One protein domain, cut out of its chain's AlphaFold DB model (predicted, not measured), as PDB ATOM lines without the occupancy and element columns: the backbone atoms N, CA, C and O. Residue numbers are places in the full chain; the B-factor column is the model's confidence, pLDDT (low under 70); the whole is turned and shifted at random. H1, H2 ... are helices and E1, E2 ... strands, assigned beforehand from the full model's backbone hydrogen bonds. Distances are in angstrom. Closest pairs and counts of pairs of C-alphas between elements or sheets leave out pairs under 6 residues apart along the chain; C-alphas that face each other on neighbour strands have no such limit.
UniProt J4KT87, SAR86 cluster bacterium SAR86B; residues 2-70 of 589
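This is residues 2 to 70 of the 589 residues of a protein of SAR86 cluster bacterium SAR86B (UniProt J4KT87). Picture a strongly twisted wall of three strands, E1, E2 and E5, built on a long hairpin, with the one helix H1 packed slantwise on one of its faces and a small second hairpin, E3 and E4, beyond one end of the wall, on the side away from H1. The tip of the long hairpin, at Ala 11 and Gly 12, makes one end of the longest axis, and the turn between E4 and E5, around Ala 40, makes the other. The printed part has 69 residues, with five named strands and one named helix in the order E1, E2, E3, E4, E5, H1. The larger sheet has the order E1, E2, E5 and the smaller E3, E4, both antiparallel, and the class is mixed, helices and strands. The whole is compact, with a radius of gyration of the C-alphas of 12.2 A and spans of 36 by 26 by 15 A.

Start at the larger sheet, with E2, residues 13 to 21, its inner strand. On one edge is E1, residues 3 to 10, antiparallel to E2 and forming a hairpin with it; look there for N 6 and O 17 at 2.9 A and N 10 and O 13 at 3.0 A, within hydrogen-bond range. On the other edge is E5, residues 44 to 49, also antiparallel to E2, at 147 degrees between directions, with N 45 and O 20 at 2.8 A. The C-alphas of this sheet lie up to 5.6 A off their best plane, and the sheet is strongly twisted. Now look for H1, residues 58 to 66, which is on this sheet at a height over the sheet of 9.2 A. It lies over E2 and runs slantwise to the strands, at 44 degrees to E2 on the local plane; 6 of its 9 C-alphas fall on E2, while E1, with 2, is only just not under it. The closest C-alphas of H1 and E5 are those of Phe 64 and Ser 47, 6.7 A apart. In H1 every O i to N i+4 pair is within hydrogen-bond range. Farther out, E3, residues 26 to 28, and E4, residues 36 to 38, form a second antiparallel hairpin, with N 26 and O 38 at 2.8 A. The closest C-alphas of E1 and E3 are those of Leu 4 and Tyr 27, 7.6 A apart. H1 is apart from both E3 and E4.

Find C-alpha 3 at (13.781, 21.445, 104.078); from there E1 runs 22.7 A to C-alpha 10. E2 sets out from C-alpha 13 at (-7.138, 21.159, 94.684) and runs 25.7 A, the longest strand by residues. E3 and E4, three residues each, measure 6.7 A and 6.6 A. E5 covers 15.7 A from Phe 44 to Ile 49. H1 covers 11.9 A and ends at C-alpha 66, at (10.550, 20.880, 113.903).

Look at Gly 12 and Ala 40 for the two C-alphas farthest apart, 36.1 A, and at Asn 2 and Asn 70 for the first and last printed C-alphas, 14.1 A apart. The printed part has no cut. The links from E1 to E2, E2 to E3 and E4 to E5 are tight; those from E3 to E4, with 7 residues, and from E5 to H1, with 8, are short. The mean pLDDT of the printed part is 94.0, and no printed residue is under 70.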
ATOM      1  N   ASN A   2      17.736  22.206 105.072       92.25
ATOM      2  CA  ASN A   2      17.438  20.768 105.031       92.25
ATOM      3  C   ASN A   2      15.961  20.491 104.727       92.25
ATOM      4  O   ASN A   2      15.537  19.345 104.801       92.25
ATOM      5  N   SER A   3      15.197  21.537 104.401       95.38
ATOM      6  CA  SER A   3      13.781  21.445 104.078       95.38
ATOM      7  C   SER A   3      13.460  22.221 102.803       95.38
ATOM      8  O   SER A   3      14.058  23.269 102.540       95.38
ATOM      9  N   LEU A   4      12.497  21.714 102.035       95.62
ATOM     10  CA  LEU A   4      11.969  22.316 100.814       95.62
ATOM     11  C   LEU A   4      10.439  22.254 100.829       95.62
ATOM     12  O   LEU A   4       9.859  21.170 100.884       95.62
ATOM     13  N   GLY A   5       9.786  23.412 100.741       94.62
ATOM     14  CA  GLY A   5       8.345  23.483 100.509       94.62
ATOM     15  C   GLY A   5       7.999  23.078  99.078       94.62
ATOM     16  O   GLY A   5       8.633  23.544  98.129       94.62
ATOM     17  N   ILE A   6       6.987  22.230  98.922       94.00
ATOM     18  CA  ILE A   6       6.449  21.797  97.630       94.00
ATOM     19  C   ILE A   6       4.923  21.881  97.642       94.00
ATOM     20  O   ILE A   6       4.286  21.944  98.694       94.00
ATOM     21  N   TRP A   7       4.314  21.863  96.464       92.94
ATOM     22  CA  TRP A   7       2.864  21.835  96.332       92.94
ATOM     23  C   TRP A   7       2.444  20.933  95.177       92.94
ATOM     24  O   TRP A   7       3.195  20.728  94.223       92.94
ATOM     25  N   THR A   8       1.225  20.413  95.257       91.94
ATOM     26  CA  THR A   8       0.553  19.723  94.153       91.94
ATOM     27  C   THR A   8      -0.732  20.460  93.805       91.94
ATOM     28  O   THR A   8      -1.287  21.183  94.633       91.94
ATOM     29  N   ASN A   9      -1.198  20.316  92.566       89.25
ATOM     30  CA  ASN A   9      -2.520  20.768  92.149       89.25
ATOM     31  C   ASN A   9      -3.187  19.624  91.391       89.25
ATOM     32  O   ASN A   9      -2.859  19.362  90.235       89.25
ATOM     33  N   VAL A  10      -4.077  18.914  92.080       87.50
ATOM     34  CA  VAL A  10      -4.776  17.748  91.539       87.50
ATOM     35  C   VAL A  10      -6.243  18.111  91.406       87.50
ATOM     36  O   VAL A  10      -6.897  18.424  92.398       87.50
ATOM     37  N   ALA A  11      -6.751  18.107  90.172       88.44
ATOM     38  CA  ALA A  11      -8.134  18.477  89.862       88.44
ATOM     39  C   ALA A  11      -8.562  19.851  90.434       88.44
ATOM     40  O   ALA A  11      -9.707  20.036  90.831       88.44
ATOM     41  N   GLY A  12      -7.640  20.820  90.491       85.75
ATOM     42  CA  GLY A  12      -7.900  22.155  91.042       85.75
ATOM     43  C   GLY A  12      -7.683  22.273  92.553       85.75
ATOM     44  O   GLY A  12      -7.692  23.388  93.073       85.75
ATOM     45  N   ASN A  13      -7.429  21.164  93.254       86.56
ATOM     46  CA  ASN A  13      -7.138  21.159  94.684       86.56
ATOM     47  C   ASN A  13      -5.638  21.329  94.916       86.56
ATOM     48  O   ASN A  13      -4.840  20.434  94.611       86.56
ATOM     49  N   ARG A  14      -5.252  22.488  95.464       90.62
ATOM     50  CA  ARG A  14      -3.871  22.744  95.876       90.62
ATOM     51  C   ARG A  14      -3.602  22.100  97.233       90.62
ATOM     52  O   ARG A  14      -4.272  22.425  98.205       90.62
ATOM     53  N   ASN A  15      -2.577  21.259  97.297       92.50
ATOM     54  CA  ASN A  15      -2.060  20.700  98.544       92.50
ATOM     55  C   ASN A  15      -0.627  21.176  98.750       92.50
ATOM     56  O   ASN A  15       0.141  21.252  97.792       92.50
ATOM     57  N   ASN A  16      -0.271  21.494  99.990       95.12
ATOM     58  CA  ASN A  16       1.049  21.996 100.339       95.12
ATOM     59  C   ASN A  16       1.766  20.975 101.228       95.12
ATOM     60  O   ASN A  16       1.161  20.409 102.137       95.12
ATOM     61  N   PHE A  17       3.053  20.759 100.976       95.38
ATOM     62  CA  PHE A  17       3.891  19.845 101.744       95.38
ATOM     63  C   PHE A  17       5.257  20.473 102.016       95.38
ATOM     64  O   PHE A  17       5.684  21.397 101.321       95.38
ATOM     65  N   VAL A  18       5.976  19.934 102.992       96.06
ATOM     66  CA  VAL A  18       7.402  20.200 103.181       96.06
ATOM     67  C   VAL A  18       8.149  18.877 103.163       96.06
ATOM     68  O   VAL A  18       7.795  17.949 103.885       96.06
ATOM     69  N   ILE A  19       9.190  18.797 102.338       96.81
ATOM     70  CA  ILE A  19      10.160  17.706 102.377       96.81
ATOM     71  C   ILE A  19      11.269  18.124 103.332       96.81
ATOM     72  O   ILE A  19      11.908  19.138 103.073       96.81
ATOM     73  N   THR A  20      11.546  17.339 104.370       97.44
ATOM     74  CA  THR A  20      12.692  17.545 105.270       97.44
ATOM     75  C   THR A  20      13.630  16.354 105.163       97.44
ATOM     76  O   THR A  20      13.225  15.233 105.458       97.44
ATOM     77  N   GLY A  21      14.857  16.577 104.698       96.62
ATOM     78  CA  GLY A  21      15.868  15.528 104.580       96.62
ATOM     79  C   GLY A  21      16.677  15.334 105.861       96.62
ATOM     80  O   GLY A  21      16.769  16.238 106.695       96.62
ATOM     81  N   GLU A  22      17.273  14.152 106.001       94.75
ATOM     82  CA  GLU A  22      18.169  13.826 107.110       94.75
ATOM     83  C   GLU A  22      19.533  14.510 106.951       94.75
ATOM     84  O   GLU A  22      20.207  14.378 105.923       94.75
ATOM     85  N   GLY A  23      19.949  15.265 107.970       92.44
ATOM     86  CA  GLY A  23      21.181  16.049 107.918       92.44
ATOM     87  C   GLY A  23      21.262  17.005 106.715       92.44
ATOM     88  O   GLY A  23      20.263  17.536 106.227       92.44
ATOM     89  N   VAL A  24      22.486  17.273 106.242       94.88
ATOM     90  CA  VAL A  24      22.732  18.189 105.114       94.88
ATOM     91  C   VAL A  24      22.114  17.626 103.836       94.88
ATOM     92  O   VAL A  24      22.600  16.640 103.285       94.88
ATOM     93  N   THR A  25      21.078  18.301 103.339       96.94
ATOM     94  CA  THR A  25      20.308  17.859 102.170       96.94
ATOM     95  C   THR A  25      20.419  18.845 101.008       96.94
ATOM     96  O   THR A  25      20.332  20.062 101.186       96.94
ATOM     97  N   THR A  26      20.605  18.307  99.802       97.00
ATOM     98  CA  THR A  26      20.612  19.042  98.534       97.00
ATOM     99  C   THR A  26      19.353  18.713  97.741       97.00
ATOM    100  O   THR A  26      19.007  17.545  97.568       97.00
ATOM    101  N   TYR A  27      18.707  19.751  97.213       96.81
ATOM    102  CA  TYR A  27      17.551  19.624  96.333       96.81
ATOM    103  C   TYR A  27      17.900  20.109  94.928       96.81
ATOM    104  O   TYR A  27      18.438  21.205  94.760       96.81
ATOM    105  N   THR A  28      17.569  19.318  93.911       96.75
ATOM    106  CA  THR A  28      17.775  19.662  92.496       96.75
ATOM    107  C   THR A  28      16.448  19.704  91.754       96.75
ATOM    108  O   THR A  28      15.510  19.000  92.120       96.75
ATOM    109  N   ASN A  29      16.371  20.490  90.678       95.44
ATOM    110  CA  ASN A  29      15.163  20.626  89.851       95.44
ATOM    111  C   ASN A  29      13.916  21.056  90.654       95.44
ATOM    112  O   ASN A  29      12.805  20.617  90.361       95.44
ATOM    113  N   THR A  30      14.098  21.927  91.657       94.06
ATOM    114  CA  THR A  30      13.061  22.354  92.618       94.06
ATOM    115  C   THR A  30      11.866  23.076  91.990       94.06
ATOM    116  O   THR A  30      10.835  23.218  92.638       94.06
ATOM    117  N   SER A  31      11.978  23.518  90.735       91.38
ATOM    118  CA  SER A  31      10.889  24.133  89.968       91.38
ATOM    119  C   SER A  31      10.203  23.177  88.981       91.38
ATOM    120  O   SER A  31       9.432  23.635  88.140       91.38
ATOM    121  N   SER A  32      10.541  21.886  88.993       92.44
ATOM    122  CA  SER A  32      10.013  20.895  88.049       92.44
ATOM    123  C   SER A  32       9.038  19.926  88.722       92.44
ATOM    124  O   SER A  32       8.929  19.882  89.944       92.44
ATOM    125  N   ASN A  33       8.361  19.105  87.918       91.12
ATOM    126  CA  ASN A  33       7.537  17.994  88.399       91.12
ATOM    127  C   ASN A  33       8.359  16.770  88.857       91.12
ATOM    128  O   ASN A  33       7.771  15.775  89.272       91.12
ATOM    129  N   GLN A  34       9.692  16.831  88.784       93.94
ATOM    130  CA  GLN A  34      10.604  15.793  89.255       93.94
ATOM    131  C   GLN A  34      11.737  16.423  90.075       93.94
ATOM    132  O   GLN A  34      12.745  16.889  89.541       93.94
ATOM    133  N   ILE A  35      11.580  16.421  91.395       95.00
ATOM    134  CA  ILE A  35      12.547  17.018  92.318       95.00
ATOM    135  C   ILE A  35      13.529  15.939  92.776       95.00
ATOM    136  O   ILE A  35      13.123  14.886  93.263       95.00
ATOM    137  N   GLY A  36      14.825  16.202  92.615       96.00
ATOM    138  CA  GLY A  36      15.875  15.342  93.156       96.00
ATOM    139  C   GLY A  36      16.177  15.714  94.603       96.00
ATOM    140  O   GLY A  36      16.311  16.898  94.912       96.00
ATOM    141  N   ILE A  37      16.293  14.710  95.470       96.75
ATOM    142  CA  ILE A  37      16.637  14.851  96.888       96.75
ATOM    143  C   ILE A  37      17.897  14.020  97.120       96.75
ATOM    144  O   ILE A  37      17.950  12.857  96.721       96.75
ATOM    145  N   SER A  38      18.925  14.615  97.720       96.75
ATOM    146  CA  SER A  38      20.192  13.933  97.987       96.75
ATOM    147  C   SER A  38      20.759  14.342  99.341       96.75
ATOM    148  O   SER A  38      20.926  15.531  99.620       96.75
ATOM    149  N   ASN A  39      21.057  13.350 100.174       96.81
ATOM    150  CA  ASN A  39      21.772  13.480 101.439       96.81
ATOM    151  C   ASN A  39      22.558  12.184 101.717       96.81
ATOM    152  O   ASN A  39      22.538  11.255 100.908       96.81
ATOM    153  N   ALA A  40      23.290  12.142 102.830       97.06
ATOM    154  CA  ALA A  40      24.189  11.031 103.142       97.06
ATOM    155  C   ALA A  40      23.472   9.722 103.526       97.06
ATOM    156  O   ALA A  40      24.064   8.661 103.340       97.06
ATOM    157  N   THR A  41      22.242   9.782 104.057       95.31
ATOM    158  CA  THR A  41      21.503   8.593 104.534       95.31
ATOM    159  C   THR A  41      20.474   8.080 103.524       95.31
ATOM    160  O   THR A  41      20.065   6.928 103.595       95.31
ATOM    161  N   GLY A  42      20.080   8.905 102.551       95.56
ATOM    162  CA  GLY A  42      18.992   8.611 101.620       95.56
ATOM    163  C   GLY A  42      17.594   8.825 102.209       95.56
ATOM    164  O   GLY A  42      16.610   8.484 101.556       95.56
ATOM    165  N   GLU A  43      17.480   9.399 103.408       95.62
ATOM    166  CA  GLU A  43      16.216   9.490 104.144       95.62
ATOM    167  C   GLU A  43      15.624  10.901 104.117       95.62
ATOM    168  O   GLU A  43      16.331  11.915 104.134       95.62
ATOM    169  N   PHE A  44      14.298  10.976 104.110       96.25
ATOM    170  CA  PHE A  44      13.549  12.224 104.197       96.25
ATOM    171  C   PHE A  44      12.135  11.971 104.727       96.25
ATOM    172  O   PHE A  44      11.653  10.841 104.737       96.25
ATOM    173  N   THR A  45      11.475  13.039 105.160       97.00
ATOM    174  CA  THR A  45      10.075  13.049 105.601       97.00
ATOM    175  C   THR A  45       9.289  13.986 104.705       97.00
ATOM    176  O   THR A  45       9.773  15.071 104.373       97.00
ATOM    177  N   VAL A  46       8.072  13.590 104.336       96.56
ATOM    178  CA  VAL A  46       7.101  14.462 103.668       96.56
ATOM    179  C   VAL A  46       6.004  14.814 104.663       96.56
ATOM    180  O   VAL A  46       5.235  13.949 105.069       96.56
ATOM    181  N   SER A  47       5.912  16.087 105.033       95.94
ATOM    182  CA  SER A  47       4.868  16.587 105.930       95.94
ATOM    183  C   SER A  47       3.794  17.306 105.124       95.94
ATOM    184  O   SER A  47       4.107  18.249 104.398       95.94
ATOM    185  N   TYR A  48       2.529  16.902 105.257       94.81
ATOM    186  CA  TYR A  48       1.396  17.681 104.752       94.81
ATOM    187  C   TYR A  48       1.201  18.932 105.614       94.81
ATOM    188  O   TYR A  48       1.146  18.839 106.838       94.81
ATOM    189  N   ILE A  49       1.087  20.101 104.984       96.25
ATOM    190  CA  ILE A  49       0.903  21.374 105.681       96.25
ATOM    191  C   ILE A  49      -0.560  21.809 105.543       96.25
ATOM    192  O   ILE A  49      -1.021  21.990 104.412       96.25
ATOM    193  N   PRO A  50      -1.294  22.019 106.655       94.50
ATOM    194  CA  PRO A  50      -2.743  22.219 106.663       94.50
ATOM    195  C   PRO A  50      -3.141  23.637 106.218       94.50
ATOM    196  O   PRO A  50      -3.704  24.431 106.968       94.50
ATOM    197  N   THR A  51      -2.826  23.971 104.969       91.62
ATOM    198  CA  THR A  51      -3.188  25.214 104.287       91.62
ATOM    199  C   THR A  51      -3.918  24.861 102.995       91.62
ATOM    200  O   THR A  51      -3.307  24.374 102.045       91.62
ATOM    201  N   ILE A  52      -5.227  25.126 102.972       84.69
ATOM    202  CA  ILE A  52      -6.138  24.768 101.868       84.69
ATOM    203  C   ILE A  52      -6.207  25.814 100.745       84.69
ATOM    204  O   ILE A  52      -6.837  25.586  99.718       84.69
ATOM    205  N   SER A  53      -5.588  26.981 100.932       84.38
ATOM    206  CA  SER A  53      -5.508  28.032  99.917       84.38
ATOM    207  C   SER A  53      -4.235  28.850 100.103       84.38
ATOM    208  O   SER A  53      -3.898  29.231 101.222       84.38
ATOM    209  N   GLY A  54      -3.544  29.129  98.998       87.50
ATOM    210  CA  GLY A  54      -2.297  29.890  98.999       87.50
ATOM    211  C   GLY A  54      -1.078  29.103  99.487       87.50
ATOM    212  O   GLY A  54      -1.071  27.869  99.518       87.50
ATOM    213  N   GLU A  55      -0.022  29.850  99.800       90.19
ATOM    214  CA  GLU A  55       1.229  29.327 100.348       90.19
ATOM    215  C   GLU A  55       1.172  29.307 101.882       90.19
ATOM    216  O   GLU A  55       0.686  30.273 102.479       90.19
ATOM    217  N   PRO A  56       1.667  28.242 102.538       92.69
ATOM    218  CA  PRO A  56       1.720  28.199 103.990       92.69
ATOM    219  C   PRO A  56       2.633  29.282 104.566       92.69
ATOM    220  O   PRO A  56       3.697  29.584 104.022       92.69
ATOM    221  N   GLY A  57       2.249  29.830 105.718       92.38
ATOM    222  CA  GLY A  57       3.107  30.746 106.467       92.38
ATOM    223  C   GLY A  57       4.331  30.034 107.051       92.38
ATOM    224  O   GLY A  57       4.239  28.884 107.478       92.38
ATOM    225  N   VAL A  58       5.458  30.747 107.137       93.19
ATOM    226  CA  VAL A  58       6.739  30.213 107.645       93.19
ATOM    227  C   VAL A  58       6.583  29.571 109.026       93.19
ATOM    228  O   VAL A  58       6.990  28.433 109.197       93.19
ATOM    229  N   SER A  59       5.894  30.220 109.972       95.62
ATOM    230  CA  SER A  59       5.697  29.664 111.322       95.62
ATOM    231  C   SER A  59       4.930  28.337 111.342       95.62
ATOM    232  O   SER A  59       5.213  27.491 112.182       95.62
ATOM    233  N   MET A  60       3.973  28.139 110.426       96.12
ATOM    234  CA  MET A  60       3.260  26.861 110.309       96.12
ATOM    235  C   MET A  60       4.179  25.792 109.725       96.12
ATOM    236  O   MET A  60       4.248  24.692 110.260       96.12
ATOM    237  N   SER A  61       4.906  26.112 108.653       95.94
ATOM    238  CA  SER A  61       5.876  25.188 108.062       95.94
ATOM    239  C   SER A  61       6.947  24.779 109.076       95.94
ATOM    240  O   SER A  61       7.201  23.590 109.233       95.94
ATOM    241  N   ASP A  62       7.512  25.738 109.813       95.69
ATOM    242  CA  ASP A  62       8.533  25.502 110.837       95.69
ATOM    243  C   ASP A  62       8.017  24.605 111.968       95.69
ATOM    244  O   ASP A  62       8.754  23.734 112.430       95.69
ATOM    245  N   TYR A  63       6.747  24.755 112.369       97.31
ATOM    246  CA  TYR A  63       6.110  23.861 113.337       97.31
ATOM    247  C   TYR A  63       6.191  22.405 112.859       97.31
ATOM    248  O   TYR A  63       6.808  21.587 113.533       97.31
ATOM    249  N   PHE A  64       5.694  22.090 111.658       96.69
ATOM    250  CA  PHE A  64       5.741  20.723 111.114       96.69
ATOM    251  C   PHE A  64       7.159  20.221 110.806       96.69
ATOM    252  O   PHE A  64       7.427  19.027 110.927       96.69
ATOM    253  N   VAL A  65       8.078  21.112 110.430       96.25
ATOM    254  CA  VAL A  65       9.489  20.767 110.199       96.25
ATOM    255  C   VAL A  65      10.195  20.393 111.501       96.25
ATOM    256  O   VAL A  65      11.039  19.499 111.486       96.25
ATOM    257  N   SER A  66       9.840  21.027 112.624       96.12
ATOM    258  CA  SER A  66      10.550  20.880 113.903       96.12
ATOM    259  C   SER A  66      10.621  19.440 114.423       96.12
ATOM    260  O   SER A  66      11.593  19.085 115.087       96.12
ATOM    261  N   LYS A  67       9.629  18.606 114.080       96.50
ATOM    262  CA  LYS A  67       9.558  17.181 114.443       96.50
ATOM    263  C   LYS A  67       9.647  16.239 113.249       96.50
ATOM    264  O   LYS A  67       9.557  15.033 113.424       96.50
ATOM    265  N   ALA A  68       9.853  16.752 112.035       95.81
ATOM    266  CA  ALA A  68       9.803  15.933 110.825       95.81
ATOM    267  C   ALA A  68      10.835  14.794 110.826       95.81
ATOM    268  O   ALA A  68      10.625  13.794 110.150       95.81
ATOM    269  N   ARG A  69      11.947  14.932 111.555       94.75
ATOM    270  CA  ARG A  69      13.001  13.907 111.652       94.75
ATOM    271  C   ARG A  69      12.983  13.115 112.963       94.75
ATOM    272  O   ARG A  69      13.843  12.268 113.159       94.75
ATOM    273  N   ASN A  70      11.989  13.339 113.822       95.94
ATOM    274  CA  ASN A  70      11.726  12.465 114.959       95.94
ATOM    275  C   ASN A  70      10.914  11.271 114.450       95.94
ATOM    276  O   ASN A  70       9.695  11.355 114.297       95.94
TER     277      ASN A  70